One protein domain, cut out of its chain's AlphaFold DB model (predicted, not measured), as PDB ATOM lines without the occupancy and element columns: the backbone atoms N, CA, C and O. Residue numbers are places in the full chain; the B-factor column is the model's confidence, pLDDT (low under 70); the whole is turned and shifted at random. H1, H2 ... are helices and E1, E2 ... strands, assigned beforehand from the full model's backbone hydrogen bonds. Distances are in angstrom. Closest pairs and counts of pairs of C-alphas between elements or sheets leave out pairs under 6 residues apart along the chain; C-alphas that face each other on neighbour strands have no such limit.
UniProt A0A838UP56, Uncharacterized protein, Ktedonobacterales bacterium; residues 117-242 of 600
ATOM      1  N   ASP A 117      45.034   4.777  -8.957       85.69
ATOM      2  CA  ASP A 117      44.839   4.661 -10.402       85.69
ATOM      3  C   ASP A 117      46.216   4.569 -11.050       85.69
ATOM      4  O   ASP A 117      46.995   5.519 -10.957       85.69
ATOM      5  N   VAL A 118      46.541   3.421 -11.634       85.06
ATOM      6  CA  VAL A 118      47.804   3.199 -12.342       85.06
ATOM      7  C   VAL A 118      47.431   2.670 -13.716       85.06
ATOM      8  O   VAL A 118      46.638   1.739 -13.808       85.06
ATOM      9  N   GLU A 119      47.948   3.308 -14.764       83.19
ATOM     10  CA  GLU A 119      47.618   2.982 -16.160       83.19
ATOM     11  C   GLU A 119      48.257   1.665 -16.628       83.19
ATOM     12  O   GLU A 119      47.806   1.086 -17.608       83.19
ATOM     13  N   ASP A 120      49.304   1.201 -15.940       81.94
ATOM     14  CA  ASP A 120      50.042  -0.022 -16.261       81.94
ATOM     15  C   ASP A 120      49.648  -1.154 -15.297       81.94
ATOM     16  O   ASP A 120      49.907  -1.079 -14.089       81.94
ATOM     17  N   ASP A 121      49.032  -2.212 -15.831       74.38
ATOM     18  CA  ASP A 121      48.606  -3.388 -15.069       74.38
ATOM     19  C   ASP A 121      49.768  -4.098 -14.359       74.38
ATOM     20  O   ASP A 121      49.582  -4.601 -13.247       74.38
ATOM     21  N   ASP A 122      50.977  -4.071 -14.931       78.06
ATOM     22  CA  ASP A 122      52.170  -4.682 -14.335       78.06
ATOM     23  C   ASP A 122      52.719  -3.859 -13.157       78.06
ATOM     24  O   ASP A 122      53.402  -4.385 -12.266       78.06
ATOM     25  N   GLU A 123      52.489  -2.542 -13.149       73.81
ATOM     26  CA  GLU A 123      52.780  -1.692 -11.991       73.81
ATOM     27  C   GLU A 123      51.691  -1.801 -10.938       73.81
ATOM     28  O   GLU A 123      51.996  -1.820  -9.740       73.81
ATOM     29  N   LEU A 124      50.437  -1.918 -11.375       68.69
ATOM     30  CA  LEU A 124      49.326  -2.109 -10.470       68.69
ATOM     31  C   LEU A 124      49.567  -3.427  -9.706       68.69
ATOM     32  O   LEU A 124      49.564  -3.362  -8.488       68.69
ATOM     33  N   ASP A 125      49.984  -4.545 -10.322       69.06
ATOM     34  CA  ASP A 125      50.357  -5.804  -9.617       69.06
ATOM     35  C   ASP A 125      51.428  -5.643  -8.531       69.06
ATOM     36  O   ASP A 125      51.367  -6.293  -7.483       69.06
ATOM     37  N   LYS A 126      52.366  -4.711  -8.716       67.56
ATOM     38  CA  LYS A 126      53.405  -4.395  -7.721       67.56
ATOM     39  C   LYS A 126      52.897  -3.482  -6.602       67.56
ATOM     40  O   LYS A 126      53.454  -3.495  -5.507       67.56
ATOM     41  N   LEU A 127      51.848  -2.705  -6.866       65.19
ATOM     42  CA  LEU A 127      51.175  -1.806  -5.924       65.19
ATOM     43  C   LEU A 127      49.905  -2.437  -5.299       65.19
ATOM     44  O   LEU A 127      49.299  -1.831  -4.414       65.19
ATOM     45  N   ARG A 128      49.485  -3.631  -5.754       60.97
ATOM     46  CA  ARG A 128      48.098  -4.153  -5.674       60.97
ATOM     47  C   ARG A 128      47.701  -4.869  -4.391       60.97
ATOM     48  O   ARG A 128      46.541  -5.260  -4.285       60.97
ATOM     49  N   LEU A 129      48.575  -5.068  -3.410       67.56
ATOM     50  CA  LEU A 129      48.219  -5.902  -2.259       67.56
ATOM     51  C   LEU A 129      48.016  -5.101  -0.981       67.56
ATOM     52  O   LEU A 129      48.694  -4.112  -0.698       67.56
ATOM     53  N   LEU A 130      47.072  -5.598  -0.179       87.69
ATOM     54  CA  LEU A 130      47.066  -5.372   1.257       87.69
ATOM     55  C   LEU A 130      48.514  -5.571   1.754       87.69
ATOM     56  O   LEU A 130      49.064  -6.640   1.470       87.69
ATOM     57  N   PRO A 131      49.149  -4.584   2.423       90.56
ATOM     58  CA  PRO A 131      50.558  -4.672   2.802       90.56
ATOM     59  C   PRO A 131      50.885  -6.031   3.425       90.56
ATOM     60  O   PRO A 131      50.116  -6.493   4.265       90.56
ATOM     61  N   GLU A 132      51.997  -6.671   3.040       90.94
ATOM     62  CA  GLU A 132      52.277  -8.074   3.410       90.94
ATOM     63  C   GLU A 132      52.119  -8.327   4.916       90.94
ATOM     64  O   GLU A 132      51.406  -9.240   5.323       90.94
ATOM     65  N   HIS A 133      52.669  -7.438   5.751       93.12
ATOM     66  CA  HIS A 133      52.532  -7.521   7.207       93.12
ATOM     67  C   HIS A 133      51.068  -7.458   7.688       93.12
ATOM     68  O   HIS A 133      50.699  -8.140   8.645       93.12
ATOM     69  N   LEU A 134      50.231  -6.634   7.049       94.56
ATOM     70  CA  LEU A 134      48.814  -6.504   7.376       94.56
ATOM     71  C   LEU A 134      48.055  -7.747   6.911       94.56
ATOM     72  O   LEU A 134      47.227  -8.266   7.659       94.56
ATOM     73  N   ASN A 135      48.361  -8.250   5.715       94.31
ATOM     74  CA  ASN A 135      47.809  -9.496   5.193       94.31
ATOM     75  C   ASN A 135      48.127 -10.689   6.107       94.31
ATOM     76  O   ASN A 135      47.218 -11.439   6.461       94.31
ATOM     77  N   ASP A 136      49.376 -10.821   6.549       95.56
ATOM     78  CA  ASP A 136      49.810 -11.880   7.463       95.56
ATOM     79  C   ASP A 136      49.108 -11.778   8.819       95.56
ATOM     80  O   ASP A 136      48.624 -12.778   9.352       95.56
ATOM     81  N   LEU A 137      48.969 -10.563   9.360       96.81
ATOM     82  CA  LEU A 137      48.234 -10.333  10.603       96.81
ATOM     83  C   LEU A 137      46.742 -10.670  10.457       96.81
ATOM     84  O   LEU A 137      46.168 -11.316  11.335       96.81
ATOM     85  N   CYS A 138      46.109 -10.271   9.351       96.44
ATOM     86  CA  CYS A 138      44.713 -10.608   9.069       96.44
ATOM     87  C   CYS A 138      44.528 -12.122   8.921       96.44
ATOM     88  O   CYS A 138      43.586 -12.686   9.476       96.44
ATOM     89  N   GLN A 139      45.442 -12.789   8.218       96.50
ATOM     90  CA  GLN A 139      45.426 -14.236   8.049       96.50
ATOM     91  C   GLN A 139      45.575 -14.955   9.394       96.50
ATOM     92  O   GLN A 139      44.758 -15.818   9.706       96.50
ATOM     93  N   HIS A 140      46.525 -14.535  10.231       97.50
ATOM     94  CA  HIS A 140      46.717 -15.088  11.569       97.50
ATOM     95  C   HIS A 140      45.478 -14.909  12.463       97.50
ATOM     96  O   HIS A 140      45.033 -15.855  13.114       97.50
ATOM     97  N   LEU A 141      44.879 -13.711  12.485       97.56
ATOM     98  CA  LEU A 141      43.654 -13.455  13.251       97.56
ATOM     99  C   LEU A 141      42.482 -14.307  12.751       97.56
ATOM    100  O   LEU A 141      41.691 -14.797  13.554       97.56
ATOM    101  N   LYS A 142      42.365 -14.498  11.434       96.19
ATOM    102  CA  LYS A 142      41.321 -15.333  10.834       96.19
ATOM    103  C   LYS A 142      41.502 -16.807  11.191       96.19
ATOM    104  O   LYS A 142      40.534 -17.439  11.598       96.19
ATOM    105  N   GLU A 143      42.718 -17.335  11.074       96.25
ATOM    106  CA  GLU A 143      43.053 -18.705  11.484       96.25
ATOM    107  C   GLU A 143      42.723 -18.929  12.958       96.25
ATOM    108  O   GLU A 143      42.063 -19.905  13.300       96.25
ATOM    109  N   LYS A 144      43.069 -17.967  13.819       97.56
ATOM    110  CA  LYS A 144      42.715 -18.005  15.239       97.56
ATOM    111  C   LYS A 144      41.198 -17.990  15.470       97.56
ATOM    112  O   LYS A 144      40.699 -18.749  16.293       97.56
ATOM    113  N   ALA A 145      40.446 -17.166  14.738       96.19
ATOM    114  CA  ALA A 145      38.983 -17.153  14.814       96.19
ATOM    115  C   ALA A 145      38.353 -18.479  14.357       96.19
ATOM    116  O   ALA A 145      37.334 -18.898  14.902       96.19
ATOM    117  N   GLN A 146      38.951 -19.133  13.359       94.56
ATOM    118  CA  GLN A 146      38.538 -20.452  12.875       94.56
ATOM    119  C   GLN A 146      38.868 -21.558  13.880       94.56
ATOM    120  O   GLN A 146      38.022 -22.410  14.129       94.56
ATOM    121  N   GLU A 147      40.058 -21.526  14.482       96.25
ATOM    122  CA  GLU A 147      40.474 -22.473  15.520       96.25
ATOM    123  C   GLU A 147      39.598 -22.363  16.777       96.25
ATOM    124  O   GLU A 147      39.178 -23.375  17.334       96.25
ATOM    125  N   GLU A 148      39.287 -21.137  17.211       96.56
ATOM    126  CA  GLU A 148      38.453 -20.889  18.391       96.56
ATOM    127  C   GLU A 148      36.938 -20.971  18.114       96.56
ATOM    128  O   GLU A 148      36.141 -20.860  19.048       96.56
ATOM    129  N   ASP A 149      36.545 -21.124  16.846       94.06
ATOM    130  CA  ASP A 149      35.164 -21.103  16.341       94.06
ATOM    131  C   ASP A 149      34.323 -19.897  16.814       94.06
ATOM    132  O   ASP A 149      33.103 -19.957  16.975       94.06
ATOM    133  N   LYS A 150      34.976 -18.754  17.040       95.25
ATOM    134  CA  LYS A 150      34.343 -17.512  17.504       95.25
ATOM    135  C   LYS A 150      35.112 -16.293  17.009       95.25
ATOM    136  O   LYS A 150      36.260 -16.392  16.586       95.25
ATOM    137  N   ALA A 151      34.483 -15.122  17.081       96.56
ATOM    138  CA  ALA A 151      35.162 -13.882  16.732       96.56
ATOM    139  C   ALA A 151      36.290 -13.570  17.736       96.56
ATOM    140  O   ALA A 151      36.099 -13.711  18.947       96.56
ATOM    141  N   VAL A 152      37.448 -13.127  17.242       98.00
ATOM    142  CA  VAL A 152      38.632 -12.817  18.065       98.00
ATOM    143  C   VAL A 152      38.941 -11.321  18.032       98.00
ATOM    144  O   VAL A 152      38.804 -10.701  16.976       98.00
ATOM    145  N   PRO A 153      39.350 -10.712  19.157       98.19
ATOM    146  CA  PRO A 153      39.693  -9.296  19.180       98.19
ATOM    147  C   PRO A 153      40.946  -9.034  18.338       98.19
ATOM    148  O   PRO A 153      41.910  -9.806  18.374       98.19
ATOM    149  N   SER A 154      40.920  -7.951  17.566       97.75
ATOM    150  CA  SER A 154      42.073  -7.448  16.818       97.75
ATOM    151  C   SER A 154      42.830  -6.377  17.610       97.75
ATOM    152  O   SER A 154      42.424  -5.983  18.699       97.75
ATOM    153  N   LEU A 155      43.940  -5.888  17.052       97.50
ATOM    154  CA  LEU A 155      44.723  -4.794  17.638       97.50
ATOM    155  C   LEU A 155      44.116  -3.410  17.367       97.50
ATOM    156  O   LEU A 155      44.605  -2.411  17.894       97.50
ATOM    157  N   TRP A 156      43.088  -3.339  16.523       98.00
ATOM    158  CA  TRP A 156      42.503  -2.085  16.075       98.00
ATOM    159  C   TRP A 156      41.218  -1.799  16.832       98.00
ATOM    160  O   TRP A 156      40.430  -2.697  17.133       98.00
ATOM    161  N   SER A 157      40.998  -0.522  17.122       97.81
ATOM    162  CA  SER A 157      39.786  -0.051  17.776       97.81
ATOM    163  C   SER A 157      39.276   1.209  17.095       97.81
ATOM    164  O   SER A 157      40.048   1.986  16.537       97.81
ATOM    165  N   LEU A 158      37.965   1.414  17.155       97.94
ATOM    166  CA  LEU A 158      37.311   2.627  16.690       97.94
ATOM    167  C   LEU A 158      36.492   3.194  17.850       97.94
ATOM    168  O   LEU A 158      35.635   2.501  18.397       97.94
ATOM    169  N   PHE A 159      36.792   4.430  18.263       97.06
ATOM    170  CA  PHE A 159      36.200   5.078  19.447       97.06
ATOM    171  C   PHE A 159      36.262   4.212  20.719       97.06
ATOM    172  O   PHE A 159      35.313   4.148  21.498       97.06
ATOM    173  N   GLY A 160      37.390   3.520  20.918       96.75
ATOM    174  CA  GLY A 160      37.623   2.647  22.074       96.75
ATOM    175  C   GLY A 160      36.932   1.281  22.003       96.75
ATOM    176  O   GLY A 160      37.079   0.490  22.929       96.75
ATOM    177  N   CYS A 161      36.207   0.976  20.923       97.31
ATOM    178  CA  CYS A 161      35.634  -0.345  20.686       97.31
ATOM    179  C   CYS A 161      36.547  -1.159  19.765       97.31
ATOM    180  O   CYS A 161      36.744  -0.795  18.605       97.31
ATOM    181  N   GLU A 162      37.085  -2.266  20.273       98.00
ATOM    182  CA  GLU A 162      37.918  -3.198  19.506       98.00
ATOM    183  C   GLU A 162      37.148  -3.764  18.307       98.00
ATOM    184  O   GLU A 162      35.952  -4.056  18.400       98.00
ATOM    185  N   LEU A 163      37.823  -3.910  17.166       98.12
ATOM    186  CA  LEU A 163      37.272  -4.638  16.032       98.12
ATOM    187  C   LEU A 163      37.496  -6.132  16.239       98.12
ATOM    188  O   LEU A 163      38.611  -6.570  16.527       98.12
ATOM    189  N   MET A 164      36.444  -6.914  16.031       98.19
ATOM    190  CA  MET A 164      36.485  -8.367  16.131       98.19
ATOM    191  C   MET A 164      36.678  -8.969  14.739       98.19
ATOM    192  O   MET A 164      35.928  -8.641  13.820       98.19
ATOM    193  N   MET A 165      37.664  -9.852  14.580       97.88
ATOM    194  CA  MET A 165      37.856 -10.672  13.382       97.88
ATOM    195  C   MET A 165      36.929 -11.887  13.429       97.88
ATOM    196  O   MET A 165      36.917 -12.615  14.420       97.88
ATOM    197  N   TYR A 166      36.196 -12.141  12.345       95.81
ATOM    198  CA  TYR A 166      35.285 -13.282  12.227       95.81
ATOM    199  C   TYR A 166      35.910 -14.451  11.446       95.81
ATOM    200  O   TYR A 166      36.701 -14.256  10.524       95.81
ATOM    201  N   LYS A 167      35.515 -15.685  11.802       90.19
ATOM    202  CA  LYS A 167      36.055 -16.945  11.245       90.19
ATOM    203  C   LYS A 167      35.843 -17.100   9.733       90.19
ATOM    204  O   LYS A 167      36.679 -17.667   9.024       90.19
ATOM    205  N   ALA A 168      34.715 -16.602   9.235       84.62
ATOM    206  CA  ALA A 168      34.349 -16.664   7.832       84.62
ATOM    207  C   ALA A 168      34.446 -15.271   7.211       84.62
ATOM    208  O   ALA A 168      33.954 -14.288   7.765       84.62
ATOM    209  N   GLY A 169      35.065 -15.219   6.031       73.12
ATOM    210  CA  GLY A 169      34.844 -14.103   5.127       73.12
ATOM    211  C   GLY A 169      33.392 -14.094   4.649       73.12
ATOM    212  O   GLY A 169      32.679 -15.093   4.775       73.12
ATOM    213  N   VAL A 170      32.953 -12.977   4.081       72.38
ATOM    214  CA  VAL A 170      31.651 -12.915   3.412       72.38
ATOM    215  C   VAL A 170      31.863 -13.452   1.998       72.38
ATOM    216  O   VAL A 170      32.488 -12.795   1.171       72.38
ATOM    217  N   GLY A 171      31.448 -14.697   1.769       59.62
ATOM    218  CA  GLY A 171      31.520 -15.364   0.470       59.62
ATOM    219  C   GLY A 171      30.136 -15.530  -0.151       59.62
ATOM    220  O   GLY A 171      29.133 -15.588   0.559       59.62
ATOM    221  N   THR A 172      30.094 -15.653  -1.473       51.22
ATOM    222  CA  THR A 172      28.897 -15.951  -2.265       51.22
ATOM    223  C   THR A 172      28.364 -17.342  -1.943       51.22
ATOM    224  O   THR A 172      28.789 -18.339  -2.532       51.22
ATOM    225  N   LYS A 173      27.439 -17.443  -0.991       48.16
ATOM    226  CA  LYS A 173      26.612 -18.643  -0.867       48.16
ATOM    227  C   LYS A 173      25.409 -18.468  -1.792       48.16
ATOM    228  O   LYS A 173      24.530 -17.676  -1.496       48.16
ATOM    229  N   GLY A 174      25.406 -19.210  -2.896       50.41
ATOM    230  CA  GLY A 174      24.373 -19.152  -3.933       50.41
ATOM    231  C   GLY A 174      24.894 -18.476  -5.201       50.41
ATOM    232  O   GLY A 174      25.307 -17.325  -5.179       50.41
ATOM    233  N   ASN A 175      24.921 -19.226  -6.300       54.84
ATOM    234  CA  ASN A 175      25.096 -18.768  -7.687       54.84
ATOM    235  C   ASN A 175      26.428 -18.111  -8.103       54.84
ATOM    236  O   ASN A 175      26.566 -17.743  -9.262       54.84
ATOM    237  N   GLY A 176      27.429 -17.986  -7.223       55.78
ATOM    238  CA  GLY A 176      28.793 -17.575  -7.605       55.78
ATOM    239  C   GLY A 176      28.965 -16.115  -8.060       55.78
ATOM    240  O   GLY A 176      30.088 -15.708  -8.337       55.78
ATOM    241  N   LYS A 177      27.897 -15.307  -8.089       60.12
ATOM    242  CA  LYS A 177      27.909 -13.916  -8.577       60.12
ATOM    243  C   LYS A 177      28.062 -12.889  -7.452       60.12
ATOM    244  O   LYS A 177      27.120 -12.208  -7.074       60.12
ATOM    245  N   GLY A 178      29.245 -12.768  -6.863       65.44
ATOM    246  CA  GLY A 178      29.464 -11.737  -5.846       65.44
ATOM    247  C   GLY A 178      30.876 -11.688  -5.284       65.44
ATOM    248  O   GLY A 178      31.688 -12.598  -5.449       65.44
ATOM    249  N   ILE A 179      31.178 -10.583  -4.606       73.00
ATOM    250  CA  ILE A 179      32.512 -10.348  -4.062       73.00
ATOM    251  C   ILE A 179      32.788 -11.302  -2.898       73.00
ATOM    252  O   ILE A 179      32.138 -11.246  -1.855       73.00
ATOM    253  N   SER A 180      33.838 -12.106  -3.050       82.69
ATOM    254  CA  SER A 180      34.455 -12.818  -1.937       82.69
ATOM    255  C   SER A 180      35.332 -11.869  -1.117       82.69
ATOM    256  O   SER A 180      36.335 -11.334  -1.602       82.69
ATOM    257  N   TRP A 181      34.963 -11.671   0.146       87.94
ATOM    258  CA  TRP A 181      35.748 -10.916   1.116       87.94
ATOM    259  C   TRP A 181      36.645 -11.862   1.910       87.94
ATOM    260  O   TRP A 181      36.182 -12.841   2.496       87.94
ATOM    261  N   SER A 182      37.946 -11.578   1.950       91.25
ATOM    262  CA  SER A 182      38.919 -12.457   2.611       91.25
ATOM    263  C   SER A 182      38.905 -12.294   4.129       91.25
ATOM    264  O   SER A 182      39.032 -13.294   4.842       91.25
ATOM    265  N   TYR A 183      38.712 -11.063   4.605       95.88
ATOM    266  CA  TYR A 183      38.779 -10.691   6.015       95.88
ATOM    267  C   TYR A 183      37.568  -9.834   6.399       95.88
ATOM    268  O   TYR A 183      37.210  -8.908   5.671       95.88
ATOM    269  N   LEU A 184      36.949 -10.150   7.539       96.69
ATOM    270  CA  LEU A 184      35.787  -9.450   8.084       96.69
ATOM    271  C   LEU A 184      36.095  -9.001   9.514       96.69
ATOM    272  O   LEU A 184      36.187  -9.820  10.430       96.69
ATOM    273  N   PHE A 185      36.205  -7.688   9.686       97.62
ATOM    274  CA  PHE A 185      36.322  -7.017  10.971       97.62
ATOM    275  C   PHE A 185      35.011  -6.317  11.308       97.62
ATOM    276  O   PHE A 185      34.438  -5.629  10.462       97.62
ATOM    277  N   ARG A 186      34.525  -6.450  12.540       97.19
ATOM    278  CA  ARG A 186      33.273  -5.802  12.944       97.19
ATOM    279  C   ARG A 186      33.245  -5.452  14.424       97.19
ATOM    280  O   ARG A 186      33.764  -6.187  15.258       97.19
ATOM    281  N   ASN A 187      32.574  -4.351  14.734       96.62
ATOM    282  CA  ASN A 187      32.040  -4.040  16.057       96.62
ATOM    283  C   ASN A 187      30.655  -3.370  15.909       96.62
ATOM    284  O   ASN A 187      30.029  -3.449  14.850       96.62
ATOM    285  N   ASP A 188      30.163  -2.723  16.967       94.31
ATOM    286  CA  ASP A 188      28.884  -1.996  16.971       94.31
ATOM    287  C   ASP A 188      28.844  -0.782  16.022       94.31
ATOM    288  O   ASP A 188      27.766  -0.340  15.611       94.31
ATOM    289  N   TYR A 189      30.002  -0.208  15.707       97.38
ATOM    290  CA  TYR A 189      30.142   1.045  14.969       97.38
ATOM    291  C   TYR A 189      30.466   0.839  13.497       97.38
ATOM    292  O   TYR A 189      29.999   1.598  12.649       97.38
ATOM    293  N   VAL A 190      31.275  -0.170  13.186       97.88
ATOM    294  CA  VAL A 190      31.822  -0.362  11.850       97.88
ATOM    295  C   VAL A 190      31.888  -1.835  11.478       97.88
ATOM    296  O   VAL A 190      32.140  -2.708  12.311       97.88
ATOM    297  N   MET A 191      31.691  -2.101  10.193       98.00
ATOM    298  CA  MET A 191      32.067  -3.348   9.544       98.00
ATOM    299  C   MET A 191      33.091  -3.020   8.459       98.00
ATOM    300  O   MET A 191      32.795  -2.258   7.543       98.00
ATOM    301  N   LEU A 192      34.291  -3.575   8.577       97.81
ATOM    302  CA  LEU A 192      35.371  -3.443   7.611       97.81
ATOM    303  C   LEU A 192      35.599  -4.797   6.936       97.81
ATOM    304  O   LEU A 192      35.915  -5.796   7.583       97.81
ATOM    305  N   LEU A 193      35.459  -4.801   5.621       96.88
ATOM    306  CA  LEU A 193      35.716  -5.930   4.748       96.88
ATOM    307  C   LEU A 193      37.005  -5.658   3.979       96.88
ATOM    308  O   LEU A 193      37.161  -4.581   3.408       96.88
ATOM    309  N   LEU A 194      37.919  -6.624   3.949       96.12
ATOM    310  CA  LEU A 194      39.167  -6.529   3.191       96.12
ATOM    311  C   LEU A 194      39.339  -7.746   2.289       96.12
ATOM    312  O   LEU A 194      38.927  -8.866   2.619       96.12
ATOM    313  N   ARG A 195      39.978  -7.527   1.144       91.88
ATOM    314  CA  ARG A 195      40.346  -8.577   0.199       91.88
ATOM    315  C   ARG A 195      41.837  -8.857   0.273       91.88
ATOM    316  O   ARG A 195      42.642  -7.952   0.467       91.88
ATOM    317  N   LYS A 196      42.187 -10.126   0.075       88.44
ATOM    318  CA  LYS A 196      43.572 -10.547  -0.130       88.44
ATOM    319  C   LYS A 196      44.075 -10.124  -1.511       88.44
ATOM    320  O   LYS A 196      45.171  -9.598  -1.614       88.44
ATOM    321  N   ALA A 197      43.255 -10.334  -2.540       84.94
ATOM    322  CA  ALA A 197      43.505  -9.876  -3.902       84.94
ATOM    323  C   ALA A 197      42.412  -8.875  -4.316       84.94
ATOM    324  O   ALA A 197      41.221  -9.164  -4.099       84.94
ATOM    325  N   PRO A 198      42.780  -7.708  -4.869       82.44
ATOM    326  CA  PRO A 198      41.804  -6.727  -5.320       82.44
ATOM    327  C   PRO A 198      40.947  -7.282  -6.464       82.44
ATOM    328  O   PRO A 198      41.373  -8.167  -7.199       82.44
ATOM    329  N   LEU A 199      39.725  -6.766  -6.606       84.50
ATOM    330  CA  LEU A 199      38.914  -6.930  -7.821       84.50
ATOM    331  C   LEU A 199      38.895  -5.593  -8.542       84.50
ATOM    332  O   LEU A 199      38.358  -4.614  -8.013       84.50
ATOM    333  N   GLY A 200      39.582  -5.532  -9.680       87.88
ATOM    334  CA  GLY A 200      40.000  -4.267 -10.270       87.88
ATOM    335  C   GLY A 200      40.817  -3.464  -9.255       87.88
ATOM    336  O   GLY A 200      41.897  -3.870  -8.836       87.88
ATOM    337  N   ARG A 201      40.263  -2.339  -8.793       90.75
ATOM    338  CA  ARG A 201      40.885  -1.480  -7.771       90.75
ATOM    339  C   ARG A 201      40.325  -1.681  -6.363       90.75
ATOM    340  O   ARG A 201      40.812  -1.048  -5.434       90.75
ATOM    341  N   LEU A 202      39.298  -2.508  -6.168       93.12
ATOM    342  CA  LEU A 202      38.623  -2.643  -4.876       93.12
ATOM    343  C   LEU A 202      39.441  -3.493  -3.895       93.12
ATOM    344  O   LEU A 202      39.534  -4.708  -4.056       93.12
ATOM    345  N   LEU A 203      39.976  -2.861  -2.847       94.62
ATOM    346  CA  LEU A 203      40.735  -3.510  -1.769       94.62
ATOM    347  C   LEU A 203      39.865  -3.830  -0.551       94.62
ATOM    348  O   LEU A 203      40.076  -4.834   0.132       94.62
ATOM    349  N   GLY A 204      38.892  -2.968  -0.262       95.88
ATOM    350  CA  GLY A 204      38.099  -3.048   0.954       95.88
ATOM    351  C   GLY A 204      36.769  -2.315   0.860       95.88
ATOM    352  O   GLY A 204      36.543  -1.521  -0.051       95.88
ATOM    353  N   SER A 205      35.898  -2.563   1.827       97.06
ATOM    354  CA  SER A 205      34.652  -1.825   2.021       97.06
ATOM    355  C   SER A 205      34.434  -1.573   3.504       97.06
ATOM    356  O   SER A 205      34.614  -2.469   4.328       97.06
ATOM    357  N   VAL A 206      34.060  -0.349   3.849       98.25
ATOM    358  CA  VAL A 206      33.735   0.063   5.211       98.25
ATOM    359  C   VAL A 206      32.267   0.440   5.269       98.25
ATOM    360  O   VAL A 206      31.857   1.367   4.581       98.25
ATOM    361  N   ARG A 207      31.490  -0.218   6.126       98.19
ATOM    362  CA  ARG A 207      30.120   0.171   6.470       98.19
ATOM    363  C   ARG A 207      30.099   0.825   7.847       98.19
ATOM    364  O   ARG A 207      30.447   0.180   8.837       98.19
ATOM    365  N   LEU A 208      29.642   2.070   7.914       98.50
ATOM    366  CA  LEU A 208      29.418   2.820   9.150       98.50
ATOM    367  C   LEU A 208      27.985   2.602   9.629       98.50
ATOM    368  O   LEU A 208      27.048   2.763   8.850       98.50
ATOM    369  N   SER A 209      27.816   2.217  10.894       97.38
ATOM    370  CA  SER A 209      26.501   1.938  11.469       97.38
ATOM    371  C   SER A 209      25.778   3.213  11.902       97.38
ATOM    372  O   SER A 209      26.406   4.211  12.261       97.38
ATOM    373  N   ALA A 210      24.450   3.129  11.989       96.50
ATOM    374  CA  ALA A 210      23.616   4.176  12.571       96.50
ATOM    375  C   ALA A 210      24.132   4.604  13.952       96.50
ATOM    376  O   ALA A 210      24.297   5.787  14.223       96.50
ATOM    377  N   LYS A 211      24.477   3.648  14.820       96.38
ATOM    378  CA  LYS A 211      24.963   3.960  16.170       96.38
ATOM    379  C   LYS A 211      26.168   4.897  16.143       96.38
ATOM    380  O   LYS A 211      26.201   5.855  16.904       96.38
ATOM    381  N   LEU A 212      27.121   4.663  15.243       97.44
ATOM    382  CA  LEU A 212      28.280   5.535  15.084       97.44
ATOM    383  C   LEU A 212      27.889   6.922  14.549       97.44
ATOM    384  O   LEU A 212      28.307   7.940  15.098       97.44
ATOM    385  N   LEU A 213      27.093   6.952  13.480       97.50
ATOM    386  CA  LEU A 213      26.758   8.176  12.749       97.50
ATOM    387  C   LEU A 213      25.875   9.125  13.563       97.50
ATOM    388  O   LEU A 213      26.139  10.327  13.591       97.50
ATOM    389  N   TRP A 214      24.880   8.594  14.273       95.75
ATOM    390  CA  TRP A 214      23.988   9.372  15.132       95.75
ATOM    391  C   TRP A 214      24.671   9.833  16.426       95.75
ATOM    392  O   TRP A 214      24.382  10.920  16.912       95.75
ATOM    393  N   GLN A 215      25.600   9.046  16.976       95.00
ATOM    394  CA  GLN A 215      26.271   9.395  18.232       95.00
ATOM    395  C   GLN A 215      27.417  10.400  18.053       95.00
ATOM    396  O   GLN A 215      27.606  11.268  18.904       95.00
ATOM    397  N   PHE A 216      28.211  10.271  16.987       95.94
ATOM    398  CA  PHE A 216      29.428  11.075  16.796       95.94
ATOM    399  C   PHE A 216      29.348  12.044  15.613       95.94
ATOM    400  O   PHE A 216      30.152  12.972  15.531       95.94
ATOM    401  N   GLY A 217      28.387  11.853  14.713       96.06
ATOM    402  CA  GLY A 217      28.272  12.607  13.472       96.06
ATOM    403  C   GLY A 217      29.086  11.990  12.319       96.06
ATOM    404  O   GLY A 217      30.143  11.389  12.550       96.06
ATOM    405  N   PRO A 218      28.650  12.167  11.057       96.88
ATOM    406  CA  PRO A 218      29.291  11.565   9.883       96.88
ATOM    407  C   PRO A 218      30.761  11.955   9.680       96.88
ATOM    408  O   PRO A 218      31.590  11.093   9.403       96.88
ATOM    409  N   GLN A 219      31.101  13.237   9.859       96.81
ATOM    410  CA  GLN A 219      32.471  13.741   9.696       96.81
ATOM    411  C   GLN A 219      33.435  13.056  10.672       96.81
ATOM    412  O   GLN A 219      34.445  12.492  10.261       96.81
ATOM    413  N   VAL A 220      33.097  13.065  11.966       97.38
ATOM    414  CA  VAL A 220      33.928  12.468  13.021       97.38
ATOM    415  C   VAL A 220      34.052  10.961  12.808       97.38
ATOM    416  O   VAL A 220      35.142  10.410  12.959       97.38
ATOM    417  N   ALA A 221      32.963  10.298  12.411       98.06
ATOM    418  CA  ALA A 221      32.960   8.878  12.083       98.06
ATOM    419  C   ALA A 221      33.927   8.543  10.932       98.06
ATOM    420  O   ALA A 221      34.752   7.637  11.073       98.06
ATOM    421  N   LEU A 222      33.869   9.293   9.825       98.38
ATOM    422  CA  LEU A 222      34.767   9.125   8.678       98.38
ATOM    423  C   LEU A 222      36.229   9.405   9.047       98.38
ATOM    424  O   LEU A 222      37.112   8.628   8.679       98.38
ATOM    425  N   ASP A 223      36.495  10.460   9.817       98.25
ATOM    426  CA  ASP A 223      37.845  10.791  10.284       98.25
ATOM    427  C   ASP A 223      38.418   9.690  11.186       98.25
ATOM    428  O   ASP A 223      39.570   9.281  11.016       98.25
ATOM    429  N   GLY A 224      37.599   9.154  12.096       98.25
ATOM    430  CA  GLY A 224      37.965   8.027  12.951       98.25
ATOM    431  C   GLY A 224      38.295   6.773  12.143       98.25
ATOM    432  O   GLY A 224      39.306   6.122  12.394       98.25
ATOM    433  N   VAL A 225      37.492   6.464  11.123       98.25
ATOM    434  CA  VAL A 225      37.733   5.335  10.212       98.25
ATOM    435  C   VAL A 225      39.014   5.533   9.418       98.25
ATOM    436  O   VAL A 225      39.821   4.613   9.325       98.25
ATOM    437  N   ARG A 226      39.245   6.729   8.868       98.06
ATOM    438  CA  ARG A 226      40.471   7.040   8.127       98.06
ATOM    439  C   ARG A 226      41.705   6.891   9.007       98.06
ATOM    440  O   ARG A 226      42.703   6.336   8.554       98.06
ATOM    441  N   GLN A 227      41.633   7.353  10.253       97.81
ATOM    442  CA  GLN A 227      42.712   7.195  11.222       97.81
ATOM    443  C   GLN A 227      42.938   5.718  11.583       97.81
ATOM    444  O   GLN A 227      44.077   5.262  11.559       97.81
ATOM    445  N   MET A 228      41.873   4.951  11.821       98.06
ATOM    446  CA  MET A 228      41.958   3.508  12.069       98.06
ATOM    447  C   MET A 228      42.599   2.770  10.882       98.06
ATOM    448  O   MET A 228      43.538   2.004  11.072       98.06
ATOM    449  N   VAL A 229      42.160   3.030   9.646       97.12
ATOM    450  CA  VAL A 229      42.738   2.417   8.433       97.12
ATOM    451  C   VAL A 229      44.207   2.817   8.255       97.12
ATOM    452  O   VAL A 229      45.026   1.986   7.864       97.12
ATOM    453  N   ARG A 230      44.580   4.054   8.599       96.75
ATOM    454  CA  ARG A 230      45.982   4.501   8.603       96.75
ATOM    455  C   ARG A 230      46.842   3.690   9.566       96.75
ATOM    456  O   ARG A 230      47.955   3.307   9.214       96.75
ATOM    457  N   GLU A 231      46.334   3.436  10.766       96.50
ATOM    458  CA  GLU A 231      47.009   2.607  11.769       96.50
ATOM    459  C   GLU A 231      47.116   1.148  11.317       96.50
ATOM    460  O   GLU A 231      48.149   0.521  11.543       96.50
ATOM    461  N   MET A 232      46.094   0.626  10.629       96.50
ATOM    462  CA  MET A 232      46.130  -0.712  10.031       96.50
ATOM    463  C   MET A 232      47.217  -0.843   8.967       96.50
ATOM    464  O   MET A 232      47.936  -1.837   8.962       96.50
ATOM    465  N   TRP A 233      47.345   0.143   8.077       94.06
ATOM    466  CA  TRP A 233      48.293   0.063   6.965       94.06
ATOM    467  C   TRP A 233      49.751   0.167   7.403       94.06
ATOM    468  O   TRP A 233      50.590  -0.419   6.730       94.06
ATOM    469  N   SER A 234      50.031   0.881   8.505       90.88
ATOM    470  CA  SER A 234      51.345   1.186   9.112       90.88
ATOM    471  C   SER A 234      52.385   1.876   8.205       90.88
ATOM    472  O   SER A 234      53.083   2.792   8.645       90.88
ATOM    473  N   ASP A 235      52.440   1.514   6.927       89.88
ATOM    474  CA  ASP A 235      53.129   2.191   5.844       89.88
ATOM    475  C   ASP A 235      52.325   3.423   5.403       89.88
ATOM    476  O   ASP A 235      51.237   3.338   4.819       89.88
ATOM    477  N   ALA A 236      52.889   4.600   5.679       89.19
ATOM    478  CA  ALA A 236      52.282   5.869   5.321       89.19
ATOM    479  C   ALA A 236      52.123   6.038   3.801       89.19
ATOM    480  O   ALA A 236      51.107   6.574   3.366       89.19
ATOM    481  N   GLN A 237      53.092   5.597   2.996       88.69
ATOM    482  CA  GLN A 237      53.047   5.766   1.545       88.69
ATOM    483  C   GLN A 237      51.941   4.900   0.939       88.69
ATOM    484  O   GLN A 237      51.132   5.410   0.164       88.69
ATOM    485  N   ALA A 238      51.857   3.630   1.348       88.06
ATOM    486  CA  ALA A 238      50.790   2.733   0.911       88.06
ATOM    487  C   ALA A 238      49.404   3.249   1.333       88.06
ATOM    488  O   ALA A 238      48.461   3.217   0.545       88.06
ATOM    489  N   PHE A 239      49.278   3.791   2.549       92.62
ATOM    490  CA  PHE A 239      48.028   4.392   3.012       92.62
ATOM    491  C   PHE A 239      47.620   5.625   2.196       92.62
ATOM    492  O   PHE A 239      46.460   5.747   1.810       92.62
ATOM    493  N   TYR A 240      48.545   6.552   1.923       92.12
ATOM    494  CA  TYR A 240      48.229   7.772   1.166       92.12
ATOM    495  C   TYR A 240      47.911   7.507  -0.310       92.12
ATOM    496  O   TYR A 240      47.320   8.370  -0.955       92.12
ATOM    497  N   ALA A 241      48.260   6.329  -0.830       90.88
ATOM    498  CA  ALA A 241      47.844   5.881  -2.152       90.88
ATOM    499  C   ALA A 241      46.385   5.378  -2.193       90.88
ATOM    500  O   ALA A 241      45.809   5.278  -3.278       90.88
ATOM    501  N   LEU A 242      45.768   5.076  -1.041       93.56
ATOM    502  CA  LEU A 242      44.374   4.640  -0.984       93.56
ATOM    503  C   LEU A 242      43.425   5.774  -1.365       93.56
ATOM    504  O   LEU A 242      43.482   6.882  -0.829       93.56
TER     505      LEU A 242
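Overview. This is residues 117 to 242 of the 600 residues of an uncharacterized protein of Ktedonobacterales bacterium (UniProt A0A838UP56). A curled, strongly twisted sheet of five strands is covered on one face by two long helices, H2 and H4, set about perpendicular to each other; H2 crosses the strands and H4 runs along E1, with E5 also near it. H1 lies off to one end, and the long loop of residues 166 to 182 reaches away from the sheet. The printed part has 126 residues, with five named helices and five named strands in the order H1 H2 E1 E2 E3 E4 E5 H3 H4 H5; the class is mixed, and the sheet, E1 E2 E3 E4 E5, is antiparallel throughout. It is compact, with a radius of gyration of the C-alphas of 15.1 A and spans of 43 by 34 by 29 A.

Along the chain. H1, residues 121 to 127, begins at C-alpha 121, (48.606, -3.388, -15.069). H2, residues 132 to 147, is 22.2 A long. The strands follow: E1, 152 to 158, 15.6 A; E2, 161 to 165; E3, 183 to 186; E4, 190 to 199, 21.9 A, which bends by 91 degrees at residue 196; and E5, 202 to 208, 17.6 A. H3 is residues 210 to 216, H4 is 218 to 233, 22.4 A long, and H5, 236 to 240, ends at C-alpha 240, (48.229, 7.772, 1.166).

Arrangement. The strands form a meander, each the antiparallel neighbour of the one before and a hairpin with it. N 154 and O 163 are 2.9 A apart between E1 and E2, N 164 and O 186 2.9 A between E2 and E3, N 185 and O 192 2.8 A between E3 and E4, and N 193 and O 205 2.8 A between E4 and E5, within hydrogen-bond range. H2 and H4 on one face make two layers, helices over a sheet. H2, at a height over the sheet of 6.8 A, lies only just over E2, with 3 of its C-alphas falling on it, and runs across the strands at 83 degrees to E2 on the local plane; its closest C-alphas to E2 are Lys 142 and Met 165, 6.3 A. H4, at a height of 7.9 A, lies only just over E1, also with 3, and runs along it at 15 degrees on the local plane; Leu 158 and Gly 224 have the closest C-alphas, 6.6 A. H2 and H4 are close but not clearly touching, 6.6 A between the C-alphas of Leu 134 and Trp 233. H3 only grazes the sheet, with residues 210 to 213. H5 touches H4 only at the corner, the C-alphas of Trp 233 and Phe 239 5.9 A apart. H1 is only just apart from H5, at 8.2 A. Each O i to N i+4 pair is within range in H2, H3, H4 and H5, and 2 of 3 in H1.

Size, cuts and confidence. The C-alphas farthest apart, of Asp 122 and Gln 215, are 43.9 A apart. The printed part has no cut. The link from E2 to E3, 17 residues, is long. Mean pLDDT of the printed part is 89.7; residues 124 to 129 and 171 to 178 are under 70.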